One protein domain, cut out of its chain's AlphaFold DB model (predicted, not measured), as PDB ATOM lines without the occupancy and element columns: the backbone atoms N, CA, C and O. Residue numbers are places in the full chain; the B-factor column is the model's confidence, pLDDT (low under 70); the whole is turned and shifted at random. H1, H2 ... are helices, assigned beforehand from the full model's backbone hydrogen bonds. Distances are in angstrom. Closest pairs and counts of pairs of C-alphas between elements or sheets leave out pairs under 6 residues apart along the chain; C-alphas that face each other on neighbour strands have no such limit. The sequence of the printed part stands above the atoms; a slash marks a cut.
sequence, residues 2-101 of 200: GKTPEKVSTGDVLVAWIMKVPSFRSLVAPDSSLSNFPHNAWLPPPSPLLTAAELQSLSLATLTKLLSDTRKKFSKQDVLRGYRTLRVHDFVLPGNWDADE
ATOM      1  N   GLY A   2     -70.437 -46.314  74.041       51.06
ATOM      2  CA  GLY A   2     -70.433 -46.500  72.587       51.06
ATOM      3  C   GLY A   2     -71.153 -45.339  71.906       51.06
ATOM      4  O   GLY A   2     -72.305 -45.066  72.238       51.06
ATOM      5  N   LYS A   3     -70.482 -44.632  70.989       47.25
ATOM      6  CA  LYS A   3     -71.139 -43.623  70.147       47.25
ATOM      7  C   LYS A   3     -72.181 -44.336  69.289       47.25
ATOM      8  O   LYS A   3     -71.837 -45.250  68.542       47.25
ATOM      9  N   THR A   4     -73.441 -43.935  69.408       49.69
ATOM     10  CA  THR A   4     -74.521 -44.413  68.547       49.69
ATOM     11  C   THR A   4     -74.129 -44.142  67.091       49.69
ATOM     12  O   THR A   4     -73.752 -43.006  66.787       49.69
ATOM     13  N   PRO A   5     -74.167 -45.142  66.193       55.44
ATOM     14  CA  PRO A   5     -73.796 -44.932  64.802       55.44
ATOM     15  C   PRO A   5     -74.704 -43.866  64.188       55.44
ATOM     16  O   PRO A   5     -75.933 -43.944  64.256       55.44
ATOM     17  N   GLU A   6     -74.081 -42.826  63.640       66.12
ATOM     18  CA  GLU A   6     -74.781 -41.681  63.077       66.12
ATOM     19  C   GLU A   6     -75.571 -42.135  61.837       66.12
ATOM     20  O   GLU A   6     -75.002 -42.657  60.879       66.12
ATOM     21  N   LYS A   7     -76.903 -41.989  61.859       67.31
ATOM     22  CA  LYS A   7     -77.763 -42.429  60.750       67.31
ATOM     23  C   LYS A   7     -77.597 -41.496  59.545       67.31
ATOM     24  O   LYS A   7     -78.104 -40.376  59.558       67.31
ATOM     25  N   VAL A   8     -76.938 -41.981  58.494       65.81
ATOM     26  CA  VAL A   8     -76.927 -41.376  57.150       65.81
ATOM     27  C   VAL A   8     -77.997 -42.030  56.272       65.81
ATOM     28  O   VAL A   8     -78.200 -43.242  56.332       65.81
ATOM     29  N   SER A   9     -78.726 -41.246  55.472       68.12
ATOM     30  CA  SER A   9     -79.749 -41.801  54.569       68.12
ATOM     31  C   SER A   9     -79.126 -42.317  53.264       68.12
ATOM     32  O   SER A   9     -78.098 -41.811  52.825       68.12
ATOM     33  N   THR A  10     -79.765 -43.259  52.555       66.88
ATOM     34  CA  THR A  10     -79.345 -43.617  51.176       66.88
ATOM     35  C   THR A  10     -79.311 -42.385  50.271       66.88
ATOM     36  O   THR A  10     -78.458 -42.257  49.403       66.88
ATOM     37  N   GLY A  11     -80.238 -41.454  50.505       60.00
ATOM     38  CA  GLY A  11     -80.271 -40.182  49.809       60.00
ATOM     39  C   GLY A  11     -79.117 -39.254  50.172       60.00
ATOM     40  O   GLY A  11     -78.934 -38.311  49.430       60.00
ATOM     41  N   ASP A  12     -78.385 -39.470  51.271       57.53
ATOM     42  CA  ASP A  12     -77.130 -38.774  51.597       57.53
ATOM     43  C   ASP A  12     -75.951 -39.381  50.864       57.53
ATOM     44  O   ASP A  12     -75.117 -38.641  50.373       57.53
ATOM     45  N   VAL A  13     -75.908 -40.706  50.746       68.56
ATOM     46  CA  VAL A  13     -74.841 -41.412  50.023       68.56
ATOM     47  C   VAL A  13     -74.929 -41.132  48.526       68.56
ATOM     48  O   VAL A  13     -73.940 -40.757  47.910       68.56
ATOM     49  N   LEU A  14     -76.131 -41.225  47.949       58.19
ATOM     50  CA  LEU A  14     -76.367 -40.848  46.552       58.19
ATOM     51  C   LEU A  14     -76.121 -39.368  46.325       58.19
ATOM     52  O   LEU A  14     -75.743 -38.958  45.252       58.19
ATOM     53  N   VAL A  15     -76.319 -38.548  47.340       61.12
ATOM     54  CA  VAL A  15     -75.980 -37.136  47.277       61.12
ATOM     55  C   VAL A  15     -74.490 -36.899  47.446       61.12
ATOM     56  O   VAL A  15     -73.964 -36.013  46.821       61.12
ATOM     57  N   ALA A  16     -73.759 -37.637  48.257       55.34
ATOM     58  CA  ALA A  16     -72.306 -37.526  48.260       55.34
ATOM     59  C   ALA A  16     -71.743 -37.910  46.906       55.34
ATOM     60  O   ALA A  16     -70.802 -37.306  46.416       55.34
ATOM     61  N   TRP A  17     -72.402 -38.876  46.282       45.81
ATOM     62  CA  TRP A  17     -72.127 -39.249  44.920       45.81
ATOM     63  C   TRP A  17     -72.571 -38.178  43.899       45.81
ATOM     64  O   TRP A  17     -72.107 -38.229  42.769       45.81
ATOM     65  N   ILE A  18     -73.449 -37.219  44.261       53.69
ATOM     66  CA  ILE A  18     -74.103 -36.299  43.304       53.69
ATOM     67  C   ILE A  18     -74.203 -34.797  43.778       53.69
ATOM     68  O   ILE A  18     -73.787 -33.954  43.008       53.69
ATOM     69  N   MET A  19     -74.732 -34.430  44.980       58.22
ATOM     70  CA  MET A  19     -74.687 -33.141  45.786       58.22
ATOM     71  C   MET A  19     -75.967 -32.248  46.017       58.22
ATOM     72  O   MET A  19     -76.270 -31.350  45.245       58.22
ATOM     73  N   LYS A  20     -76.696 -32.420  47.150       45.16
ATOM     74  CA  LYS A  20     -78.158 -32.188  47.458       45.16
ATOM     75  C   LYS A  20     -78.778 -30.780  47.633       45.16
ATOM     76  O   LYS A  20     -78.212 -29.913  48.285       45.16
ATOM     77  N   VAL A  21     -80.108 -30.743  47.401       46.09
ATOM     78  CA  VAL A  21     -81.150 -29.810  47.906       46.09
ATOM     79  C   VAL A  21     -82.263 -30.536  48.732       46.09
ATOM     80  O   VAL A  21     -82.742 -31.597  48.321       46.09
ATOM     81  N   PRO A  22     -82.701 -30.019  49.901       49.09
ATOM     82  CA  PRO A  22     -83.804 -30.471  50.743       49.09
ATOM     83  C   PRO A  22     -85.121 -29.706  50.496       49.09
ATOM     84  O   PRO A  22     -85.147 -28.550  50.078       49.09
ATOM     85  N   SER A  23     -86.233 -30.352  50.849       56.91
ATOM     86  CA  SER A  23     -87.532 -29.697  51.046       56.91
ATOM     87  C   SER A  23     -87.611 -29.128  52.464       56.91
ATOM     88  O   SER A  23     -87.221 -29.806  53.415       56.91
ATOM     89  N   PHE A  24     -88.130 -27.907  52.624       63.16
ATOM     90  CA  PHE A  24     -88.246 -27.254  53.936       63.16
ATOM     91  C   PHE A  24     -89.626 -27.401  54.581       63.16
ATOM     92  O   PHE A  24     -89.843 -26.880  55.674       63.16
ATOM     93  N   ARG A  25     -90.573 -28.093  53.930       58.78
ATOM     94  CA  ARG A  25     -91.969 -28.185  54.401       58.78
ATOM     95  C   ARG A  25     -92.061 -28.649  55.861       58.78
ATOM     96  O   ARG A  25     -92.769 -28.031  56.649       58.78
ATOM     97  N   SER A  26     -91.257 -29.645  56.240       64.31
ATOM     98  CA  SER A  26     -91.185 -30.169  57.612       64.31
ATOM     99  C   SER A  26     -90.606 -29.191  58.643       64.31
ATOM    100  O   SER A  26     -90.808 -29.389  59.835       64.31
ATOM    101  N   LEU A  27     -89.877 -28.153  58.217       62.72
ATOM    102  CA  LEU A  27     -89.301 -27.134  59.106       62.72
ATOM    103  C   LEU A  27     -90.275 -25.988  59.410       62.72
ATOM    104  O   LEU A  27     -90.106 -25.291  60.410       62.72
ATOM    105  N   VAL A  28     -91.253 -25.740  58.531       59.16
ATOM    106  CA  VAL A  28     -92.100 -24.535  58.597       59.16
ATOM    107  C   VAL A  28     -93.496 -24.825  59.135       59.16
ATOM    108  O   VAL A  28     -94.019 -23.988  59.869       59.16
ATOM    109  N   ALA A  29     -94.070 -25.990  58.836       62.22
ATOM    110  CA  ALA A  29     -95.341 -26.413  59.418       62.22
ATOM    111  C   ALA A  29     -95.293 -27.905  59.771       62.22
ATOM    112  O   ALA A  29     -95.584 -28.743  58.913       62.22
ATOM    113  N   PRO A  30     -94.935 -28.250  61.020       60.88
ATOM    114  CA  PRO A  30     -95.159 -29.603  61.528       60.88
ATOM    115  C   PRO A  30     -96.657 -29.972  61.515       60.88
ATOM    116  O   PRO A  30     -96.993 -31.145  61.370       60.88
ATOM    117  N   ASP A  31     -97.544 -28.970  61.552       59.03
ATOM    118  CA  ASP A  31     -98.993 -29.144  61.612       59.03
ATOM    119  C   ASP A  31     -99.632 -29.012  60.214       59.03
ATOM    120  O   ASP A  31     -99.782 -27.920  59.674       59.03
ATOM    121  N   SER A  32     -99.954 -30.176  59.640       62.22
ATOM    122  CA  SER A  32    -100.779 -30.559  58.468       62.22
ATOM    123  C   SER A  32    -101.067 -29.608  57.282       62.22
ATOM    124  O   SER A  32    -101.132 -30.108  56.157       62.22
ATOM    125  N   SER A  33    -101.214 -28.288  57.416       69.00
ATOM    126  CA  SER A  33    -101.705 -27.437  56.314       69.00
ATOM    127  C   SER A  33    -100.729 -27.337  55.133       69.00
ATOM    128  O   SER A  33    -101.152 -27.390  53.981       69.00
ATOM    129  N   LEU A  34     -99.412 -27.290  55.387       70.81
ATOM    130  CA  LEU A  34     -98.404 -27.268  54.313       70.81
ATOM    131  C   LEU A  34     -98.045 -28.656  53.775       70.81
ATOM    132  O   LEU A  34     -97.393 -28.752  52.733       70.81
ATOM    133  N   SER A  35     -98.454 -29.734  54.451       69.06
ATOM    134  CA  SER A  35     -98.208 -31.096  53.955       69.06
ATOM    135  C   SER A  35     -98.945 -31.352  52.636       69.06
ATOM    136  O   SER A  35     -98.389 -31.977  51.734       69.06
ATOM    137  N   ASN A  36    -100.122 -30.734  52.482       73.00
ATOM    138  CA  ASN A  36    -100.955 -30.778  51.282       73.00
ATOM    139  C   ASN A  36    -100.689 -29.620  50.310       73.00
ATOM    140  O   ASN A  36    -101.417 -29.471  49.332       73.00
ATOM    141  N   PHE A  37     -99.677 -28.780  50.559       78.94
ATOM    142  CA  PHE A  37     -99.373 -27.667  49.665       78.94
ATOM    143  C   PHE A  37     -98.933 -28.210  48.292       78.94
ATOM    144  O   PHE A  37     -97.898 -28.889  48.207       78.94
ATOM    145  N   PRO A  38     -99.693 -27.937  47.215       75.56
ATOM    146  CA  PRO A  38     -99.485 -28.602  45.931       75.56
ATOM    147  C   PRO A  38     -98.271 -28.047  45.180       75.56
ATOM    148  O   PRO A  38     -97.742 -28.709  44.292       75.56
ATOM    149  N   HIS A  39     -97.789 -26.852  45.541       79.06
ATOM    150  CA  HIS A  39     -96.677 -26.211  44.845       79.06
ATOM    151  C   HIS A  39     -95.318 -26.587  45.435       79.06
ATOM    152  O   HIS A  39     -95.159 -26.831  46.634       79.06
ATOM    153  N   ASN A  40     -94.302 -26.599  44.577       70.56
ATOM    154  CA  ASN A  40     -92.921 -26.812  44.987       70.56
ATOM    155  C   ASN A  40     -92.490 -25.723  45.980       70.56
ATOM    156  O   ASN A  40     -92.538 -24.538  45.677       70.56
ATOM    157  N   ALA A  41     -92.067 -26.152  47.168       79.56
ATOM    158  CA  ALA A  41     -91.582 -25.282  48.232       79.56
ATOM    159  C   ALA A  41     -90.228 -25.820  48.692       79.56
ATOM    160  O   ALA A  41     -90.147 -26.725  49.528       79.56
ATOM    161  N   TRP A  42     -89.169 -25.320  48.066       83.38
ATOM    162  CA  TRP A  42     -87.795 -25.710  48.347       83.38
ATOM    163  C   TRP A  42     -86.905 -24.473  48.392       83.38
ATOM    164  O   TRP A  42     -87.209 -23.444  47.794       83.38
ATOM    165  N   LEU A  43     -85.820 -24.587  49.146       86.31
ATOM    166  CA  LEU A  43     -84.746 -23.610  49.201       86.31
ATOM    167  C   LEU A  43     -83.454 -24.423  49.339       86.31
ATOM    168  O   LEU A  43     -83.431 -25.368  50.139       86.31
ATOM    169  N   PRO A  44     -82.409 -24.133  48.552       84.56
ATOM    170  CA  PRO A  44     -81.148 -24.831  48.702       84.56
ATOM    171  C   PRO A  44     -80.515 -24.445  50.047       84.56
ATOM    172  O   PRO A  44     -80.545 -23.275  50.434       84.56
ATOM    173  N   PRO A  45     -79.964 -25.405  50.797       85.06
ATOM    174  CA  PRO A  45     -79.210 -25.129  51.989       85.06
ATOM    175  C   PRO A  45     -77.905 -24.477  51.551       85.06
ATOM    176  O   PRO A  45     -77.446 -24.715  50.425       85.06
ATOM    177  N   PRO A  46     -77.267 -23.716  52.451       83.19
ATOM    178  CA  PRO A  46     -75.867 -23.373  52.274       83.19
ATOM    179  C   PRO A  46     -75.109 -24.652  51.929       83.19
ATOM    180  O   PRO A  46     -75.293 -25.646  52.619       83.19
ATOM    181  N   SER A  47     -74.334 -24.658  50.853       84.44
ATOM    182  CA  SER A  47     -73.510 -25.803  50.457       84.44
ATOM    183  C   SER A  47     -72.043 -25.458  50.698       84.44
ATOM    184  O   SER A  47     -71.690 -24.279  50.628       84.44
ATOM    185  N   PRO A  48     -71.189 -26.433  51.053       90.44
ATOM    186  CA  PRO A  48     -69.771 -26.154  51.222       90.44
ATOM    187  C   PRO A  48     -69.178 -25.738  49.873       90.44
ATOM    188  O   PRO A  48     -69.417 -26.404  48.869       90.44
ATOM    189  N   LEU A  49     -68.400 -24.657  49.866       92.25
ATOM    190  CA  LEU A  49     -67.531 -24.344  48.740       92.25
ATOM    191  C   LEU A  49     -66.303 -25.248  48.853       92.25
ATOM    192  O   LEU A  49     -65.640 -25.249  49.890       92.25
ATOM    193  N   LEU A  50     -66.056 -26.053  47.824       92.81
ATOM    194  CA  LEU A  50     -64.940 -26.990  47.764       92.81
ATOM    195  C   LEU A  50     -64.176 -26.754  46.470       92.81
ATOM    196  O   LEU A  50     -64.776 -26.603  45.406       92.81
ATOM    197  N   THR A  51     -62.855 -26.791  46.550       93.69
ATOM    198  CA  THR A  51     -62.012 -26.880  45.361       93.69
ATOM    199  C   THR A  51     -62.142 -28.265  44.722       93.69
ATOM    200  O   THR A  51     -62.446 -29.259  45.388       93.69
ATOM    201  N   ALA A  52     -61.845 -28.365  43.424       87.94
ATOM    202  CA  ALA A  52     -61.808 -29.655  42.733       87.94
ATOM    203  C   ALA A  52     -60.822 -30.640  43.393       87.94
ATOM    204  O   ALA A  52     -61.117 -31.829  43.503       87.94
ATOM    205  N   ALA A  53     -59.680 -30.142  43.880       91.38
ATOM    206  CA  ALA A  53     -58.676 -30.950  44.569       91.38
ATOM    207  C   ALA A  53     -59.194 -31.500  45.907       91.38
ATOM    208  O   ALA A  53     -59.032 -32.688  46.191       91.38
ATOM    209  N   GLU A  54     -59.866 -30.668  46.710       94.19
ATOM    210  CA  GLU A  54     -60.508 -31.123  47.947       94.19
ATOM    211  C   GLU A  54     -61.561 -32.179  47.637       94.19
ATOM    212  O   GLU A  54     -61.512 -33.266  48.211       94.19
ATOM    213  N   LEU A  55     -62.453 -31.905  46.683       89.19
ATOM    214  CA  LEU A  55     -63.514 -32.828  46.297       89.19
ATOM    215  C   LEU A  55     -62.966 -34.203  45.884       89.19
ATOM    216  O   LEU A  55     -63.490 -35.221  46.331       89.19
ATOM    217  N   GLN A  56     -61.896 -34.235  45.087       87.12
ATOM    218  CA  GLN A  56     -61.234 -35.472  44.654       87.12
ATOM    219  C   GLN A  56     -60.533 -36.214  45.800       87.12
ATOM    220  O   GLN A  56     -60.462 -37.442  45.786       87.12
ATOM    221  N   SER A  57     -60.012 -35.488  46.792       92.69
ATOM    222  CA  SER A  57     -59.323 -36.081  47.946       92.69
ATOM    223  C   SER A  57     -60.276 -36.669  48.994       92.69
ATOM    224  O   SER A  57     -59.889 -37.541  49.778       92.69
ATOM    225  N   LEU A  58     -61.526 -36.196  49.036       92.44
ATOM    226  CA  LEU A  58     -62.505 -36.635  50.021       92.44
ATOM    227  C   LEU A  58     -63.005 -38.044  49.703       92.44
ATOM    228  O   LEU A  58     -63.498 -38.336  48.618       92.44
ATOM    229  N   SER A  59     -62.984 -38.915  50.713       91.81
ATOM    230  CA  SER A  59     -63.693 -40.189  50.612       91.81
ATOM    231  C   SER A  59     -65.200 -39.952  50.460       91.81
ATOM    232  O   SER A  59     -65.752 -39.004  51.031       91.81
ATOM    233  N   LEU A  60     -65.897 -40.869  49.783       85.44
ATOM    234  CA  LEU A  60     -67.357 -40.814  49.653       85.44
ATOM    235  C   LEU A  60     -68.055 -40.717  51.022       85.44
ATOM    236  O   LEU A  60     -69.040 -39.994  51.170       85.44
ATOM    237  N   ALA A  61     -67.533 -41.404  52.044       88.69
ATOM    238  CA  ALA A  61     -68.070 -41.353  53.402       88.69
ATOM    239  C   ALA A  61     -67.901 -39.964  54.040       88.69
ATOM    240  O   ALA A  61     -68.847 -39.438  54.632       88.69
ATOM    241  N   THR A  62     -66.728 -39.344  53.880       91.56
ATOM    242  CA  THR A  62     -66.462 -37.985  54.378       91.56
ATOM    243  C   THR A  62     -67.362 -36.973  53.684       91.56
ATOM    244  O   THR A  62     -67.983 -36.147  54.350       91.56
ATOM    245  N   LEU A  63     -67.501 -37.084  52.363       88.25
ATOM    246  CA  LEU A  63     -68.363 -36.216  51.570       88.25
ATOM    247  C   LEU A  63     -69.841 -36.369  51.954       88.25
ATOM    248  O   LEU A  63     -70.547 -35.381  52.147       88.25
ATOM    249  N   THR A  64     -70.289 -37.609  52.179       87.44
ATOM    250  CA  THR A  64     -71.632 -37.921  52.698       87.44
ATOM    251  C   THR A  64     -71.879 -37.235  54.025       87.44
ATOM    252  O   THR A  64     -72.917 -36.596  54.215       87.44
ATOM    253  N   LYS A  65     -70.926 -37.358  54.949       89.38
ATOM    254  CA  LYS A  65     -71.034 -36.745  56.266       89.38
ATOM    255  C   LYS A  65     -71.078 -35.224  56.166       89.38
ATOM    256  O   LYS A  65     -71.975 -34.625  56.750       89.38
ATOM    257  N   LEU A  66     -70.181 -34.622  55.383       90.62
ATOM    258  CA  LEU A  66     -70.132 -33.179  55.157       90.62
ATOM    259  C   LEU A  66     -71.480 -32.648  54.650       90.62
ATOM    260  O   LEU A  66     -72.050 -31.743  55.255       90.62
ATOM    261  N   LEU A  67     -72.038 -33.248  53.597       87.19
ATOM    262  CA  LEU A  67     -73.318 -32.818  53.020       87.19
ATOM    263  C   LEU A  67     -74.501 -33.062  53.967       87.19
ATOM    264  O   LEU A  67     -75.414 -32.237  54.056       87.19
ATOM    265  N   SER A  68     -74.489 -34.174  54.707       86.19
ATOM    266  CA  SER A  68     -75.487 -34.457  55.742       86.19
ATOM    267  C   SER A  68     -75.462 -33.394  56.841       86.19
ATOM    268  O   SER A  68     -76.511 -32.859  57.205       86.19
ATOM    269  N   ASP A  69     -74.282 -33.075  57.365       89.88
ATOM    270  CA  ASP A  69     -74.116 -32.118  58.458       89.88
ATOM    271  C   ASP A  69     -74.466 -30.700  58.009       89.88
ATOM    272  O   ASP A  69     -75.146 -29.972  58.730       89.88
ATOM    273  N   THR A  70     -74.112 -30.344  56.777       88.00
ATOM    274  CA  THR A  70     -74.548 -29.106  56.134       88.00
ATOM    275  C   THR A  70     -76.072 -29.020  56.029       88.00
ATOM    276  O   THR A  70     -76.657 -28.023  56.452       88.00
ATOM    277  N   ARG A  71     -76.758 -30.083  55.580       86.00
ATOM    278  CA  ARG A  71     -78.231 -30.099  55.570       86.00
ATOM    279  C   ARG A  71     -78.811 -29.942  56.975       86.00
ATOM    280  O   ARG A  71     -79.797 -29.236  57.130       86.00
ATOM    281  N   LYS A  72     -78.257 -30.609  57.990       87.19
ATOM    282  CA  LYS A  72     -78.778 -30.526  59.370       87.19
ATOM    283  C   LYS A  72     -78.710 -29.106  59.941       87.19
ATOM    284  O   LYS A  72     -79.510 -28.781  60.809       87.19
ATOM    285  N   LYS A  73     -77.779 -28.275  59.462       89.56
ATOM    286  CA  LYS A  73     -77.677 -26.856  59.842       89.56
ATOM    287  C   LYS A  73     -78.759 -25.987  59.197       89.56
ATOM    288  O   LYS A  73     -78.994 -24.883  59.678       89.56
ATOM    289  N   PHE A  74     -79.409 -26.467  58.136       89.06
ATOM    290  CA  PHE A  74     -80.467 -25.733  57.455       89.06
ATOM    291  C   PHE A  74     -81.691 -25.572  58.355       89.06
ATOM    292  O   PHE A  74     -82.230 -26.543  58.892       89.06
ATOM    293  N   SER A  75     -82.135 -24.330  58.515       90.75
ATOM    294  CA  SER A  75     -83.089 -23.949  59.548       90.75
ATOM    295  C   SER A  75     -84.276 -23.159  58.998       90.75
ATOM    296  O   SER A  75     -84.278 -22.657  57.873       90.75
ATOM    297  N   LYS A  76     -85.296 -22.966  59.841       89.38
ATOM    298  CA  LYS A  76     -86.424 -22.071  59.541       89.38
ATOM    299  C   LYS A  76     -85.972 -20.626  59.287       89.38
ATOM    300  O   LYS A  76     -86.605 -19.927  58.500       89.38
ATOM    301  N   GLN A  77     -84.891 -20.172  59.926       92.19
ATOM    302  CA  GLN A  77     -84.362 -18.824  59.697       92.19
ATOM    303  C   GLN A  77     -83.843 -18.665  58.265       92.19
ATOM    304  O   GLN A  77     -84.080 -17.626  57.654       92.19
ATOM    305  N   ASP A  78     -83.214 -19.701  57.707       90.75
ATOM    306  CA  ASP A  78     -82.733 -19.689  56.323       90.75
ATOM    307  C   ASP A  78     -83.898 -19.621  55.334       90.75
ATOM    308  O   ASP A  78     -83.855 -18.840  54.388       90.75
ATOM    309  N   VAL A  79     -84.996 -20.333  55.613       90.12
ATOM    310  CA  VAL A  79     -86.236 -20.228  54.824       90.12
ATOM    311  C   VAL A  79     -86.787 -18.802  54.834       90.12
ATOM    312  O   VAL A  79     -87.130 -18.261  53.784       90.12
ATOM    313  N   LEU A  80     -86.855 -18.165  56.009       90.88
ATOM    314  CA  LEU A  80     -87.338 -16.787  56.133       90.88
ATOM    315  C   LEU A  80     -86.428 -15.791  55.407       90.88
ATOM    316  O   LEU A  80     -86.933 -14.849  54.796       90.88
ATOM    317  N   ARG A  81     -85.107 -15.993  55.456       91.06
ATOM    318  CA  ARG A  81     -84.139 -15.195  54.689       91.06
ATOM    319  C   ARG A  81     -84.370 -15.363  53.193       91.06
ATOM    320  O   ARG A  81     -84.566 -14.361  52.519       91.06
ATOM    321  N   GLY A  82     -84.455 -16.601  52.704       89.12
ATOM    322  CA  GLY A  82     -84.741 -16.890  51.297       89.12
ATOM    323  C   GLY A  82     -86.047 -16.250  50.824       89.12
ATOM    324  O   GLY A  82     -86.068 -15.586  49.795       89.12
ATOM    325  N   TYR A  83     -87.118 -16.351  51.615       89.88
ATOM    326  CA  TYR A  83     -88.391 -15.688  51.319       89.88
ATOM    327  C   TYR A  83     -88.262 -14.162  51.221       89.88
ATOM    328  O   TYR A  83     -88.797 -13.562  50.291       89.88
ATOM    329  N   ARG A  84     -87.544 -13.520  52.153       93.31
ATOM    330  CA  ARG A  84     -87.298 -12.067  52.102       93.31
ATOM    331  C   ARG A  84     -86.483 -11.681  50.870       93.31
ATOM    332  O   ARG A  84     -86.831 -10.706  50.218       93.31
ATOM    333  N   THR A  85     -85.459 -12.459  50.521       90.94
ATOM    334  CA  THR A  85     -84.662 -12.241  49.308       90.94
ATOM    335  C   THR A  85     -85.530 -12.329  48.053       90.94
ATOM    336  O   THR A  85     -85.495 -11.417  47.235       90.94
ATOM    337  N   LEU A  86     -86.370 -13.359  47.930       89.12
ATOM    338  CA  LEU A  86     -87.274 -13.541  46.785       89.12
ATOM    339  C   LEU A  86     -88.376 -12.472  46.690       89.12
ATOM    340  O   LEU A  86     -88.976 -12.304  45.639       89.12
ATOM    341  N   ARG A  87     -88.671 -11.757  47.782       93.12
ATOM    342  CA  ARG A  87     -89.649 -10.656  47.797       93.12
ATOM    343  C   ARG A  87     -89.105  -9.344  47.241       93.12
ATOM    344  O   ARG A  87     -89.910  -8.483  46.907       93.12
ATOM    345  N   VAL A  88     -87.785  -9.174  47.221       95.12
ATOM    346  CA  VAL A  88     -87.136  -7.906  46.841       95.12
ATOM    347  C   VAL A  88     -86.331  -8.005  45.545       95.12
ATOM    348  O   VAL A  88     -85.850  -6.986  45.066       95.12
ATOM    349  N   HIS A  89     -86.194  -9.203  44.977       89.75
ATOM    350  CA  HIS A  89     -85.506  -9.431  43.709       89.75
ATOM    351  C   HIS A  89     -86.457 -10.094  42.715       89.75
ATOM    352  O   HIS A  89     -87.097 -11.091  43.047       89.75
ATOM    353  N   ASP A  90     -86.482  -9.587  41.483       86.19
ATOM    354  CA  ASP A  90     -87.303 -10.146  40.398       86.19
ATOM    355  C   ASP A  90     -86.740 -11.465  39.851       86.19
ATOM    356  O   ASP A  90     -87.461 -12.276  39.269       86.19
ATOM    357  N   PHE A  91     -85.439 -11.697  40.047       82.38
ATOM    358  CA  PHE A  91     -84.742 -12.882  39.571       82.38
ATOM    359  C   PHE A  91     -83.661 -13.310  40.563       82.38
ATOM    360  O   PHE A  91     -82.818 -12.511  40.966       82.38
ATOM    361  N   VAL A  92     -83.683 -14.586  40.950       82.12
ATOM    362  CA  VAL A  92     -82.689 -15.191  41.843       82.12
ATOM    363  C   VAL A  92     -82.344 -16.573  41.309       82.12
ATOM    364  O   VAL A  92     -83.236 -17.396  41.096       82.12
ATOM    365  N   LEU A  93     -81.051 -16.838  41.130       81.00
ATOM    366  CA  LEU A  93     -80.536 -18.175  40.862       81.00
ATOM    367  C   LEU A  93     -79.811 -18.710  42.099       81.00
ATOM    368  O   LEU A  93     -79.145 -17.944  42.797       81.00
ATOM    369  N   PRO A  94     -79.939 -20.012  42.392       79.88
ATOM    370  CA  PRO A  94     -79.126 -20.642  43.414       79.88
ATOM    371  C   PRO A  94     -77.688 -20.771  42.895       79.88
ATOM    372  O   PRO A  94     -77.457 -21.479  41.921       79.88
ATOM    373  N   GLY A  95     -76.745 -20.092  43.541       82.62
ATOM    374  CA  GLY A  95     -75.326 -20.143  43.189       82.62
ATOM    375  C   GLY A  95     -74.474 -19.412  44.221       82.62
ATOM    376  O   GLY A  95     -74.998 -18.646  45.041       82.62
ATOM    377  N   ASN A  96     -73.171 -19.673  44.198       84.62
ATOM    378  CA  ASN A  96     -72.192 -18.929  44.981       84.62
ATOM    379  C   ASN A  96     -71.335 -18.085  44.030       84.62
ATOM    380  O   ASN A  96     -70.707 -18.627  43.132       84.62
ATOM    381  N   TRP A  97     -71.293 -16.768  44.239       88.19
ATOM    382  CA  TRP A  97     -70.521 -15.849  43.394       88.19
ATOM    383  C   TRP A  97     -69.011 -16.108  43.424       88.19
ATOM    384  O   TRP A  97     -68.318 -15.715  42.493       88.19
ATOM    385  N   ASP A  98     -68.526 -16.778  44.470       90.12
ATOM    386  CA  ASP A  98     -67.120 -17.151  44.622       90.12
ATOM    387  C   ASP A  98     -66.796 -18.531  44.014       90.12
ATOM    388  O   ASP A  98     -65.663 -18.999  44.126       90.12
ATOM    389  N   ALA A  99     -67.775 -19.227  43.423       90.25
ATOM    390  CA  ALA A  99     -67.564 -20.530  42.804       90.25
ATOM    391  C   ALA A  99     -67.255 -20.396  41.307       90.25
ATOM    392  O   ALA A  99     -68.011 -19.784  40.556       90.25
ATOM    393  N   ASP A 100     -66.182 -21.055  40.860       90.44
ATOM    394  CA  ASP A 100     -65.883 -21.205  39.428       90.44
ATOM    395  C   ASP A 100     -66.894 -22.126  38.724       90.44
ATOM    396  O   ASP A 100     -67.099 -22.050  37.512       90.44
ATOM    397  N   GLU A 101     -67.515 -23.031  39.486       88.06
ATOM    398  CA  GLU A 101     -68.478 -23.994  38.981       88.06
ATOM    399  C   GLU A 101     -69.515 -24.371  40.042       88.06
ATOM    400  O   GLU A 101     -69.178 -24.681  41.184       88.06
TER     401      GLU A 101
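Overview. This is residues 2 to 101 of the 200 residues of an uncharacterized protein of Moniliophthora perniciosa (strain FA553 / isolate CP02) (UniProt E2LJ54). Helix H4 is crossed by the short helix H1, and this pair makes one part of a loose, flattish model; H3 sits near the start of H4, while H5 follows beyond its other end with the small H2 near the start of H5. A long loop, residues 29 to 51, runs from H2 back to H3, and residues 84 to 91 stick out, of which 84 to 88 belong to H5. The printed part has 100 residues with five named helices, in the order H1, H2, H3, H4, H5, and no named strand; the class is all helix, though under half of the residues, 44 of 100, are in named elements. It is only just loose, close to compact, with a radius of gyration of the C-alphas of 15.7 A, and only just flat, spanning 40 by 39 by 21 A.

Along the chain. Begin at Gly 2 and go on to C-alpha 10 at (-79.345, -43.617, 51.176), where H1 starts; it runs over residues 10 to 16, 9.8 A from first to last C-alpha. Next look for H2 at residues 25 to 28 and, after the long stretch, H3 at residues 52 to 57. Find C-alpha 60 at (-67.357, -40.814, 49.653); from there H4, residues 60 to 73, runs 20.1 A. H5, residues 76 to 88, is 19.0 A long and ends at C-alpha 88, (-87.136, -7.906, 46.841).

Arrangement. Start with H4, the longest helix by residues, which touches H1: the closest C-alphas, those of Ala 16 and Thr 64, are 4.5 A apart, and their lines are about perpendicular at 76 degrees. H3 and H4 are close but not clearly touching; their closest C-alphas, Leu 55 and Leu 63, are 7.9 A apart, and they run opposite ways at a steep tilt of 64 degrees. H2 and H5 are close but not clearly touching, with C-alphas 27 and 76 closest at 5.8 A. H4 and H5 are apart, as are, for instance, H1 and H5. In the backbone of H1, H3, H4 and H5 every O i to N i+4 pair is within hydrogen-bond range; H2 is too short for such a pair, and its one O i to N i+3 pair is within range.

Size, cuts and confidence. The two C-alphas farthest apart, those of Gly 2 and Asp 90, are 51.4 A from each other. The printed part has no cut. The link from H2 to H3, 23 residues, is long; those from H3 to H4 and from H4 to H5 are tight. After H5, residues 89 to 101 hold no named element. The mean pLDDT of the printed part is 77.9; look for values under 70 at residues 2 to 33 and at residue 35.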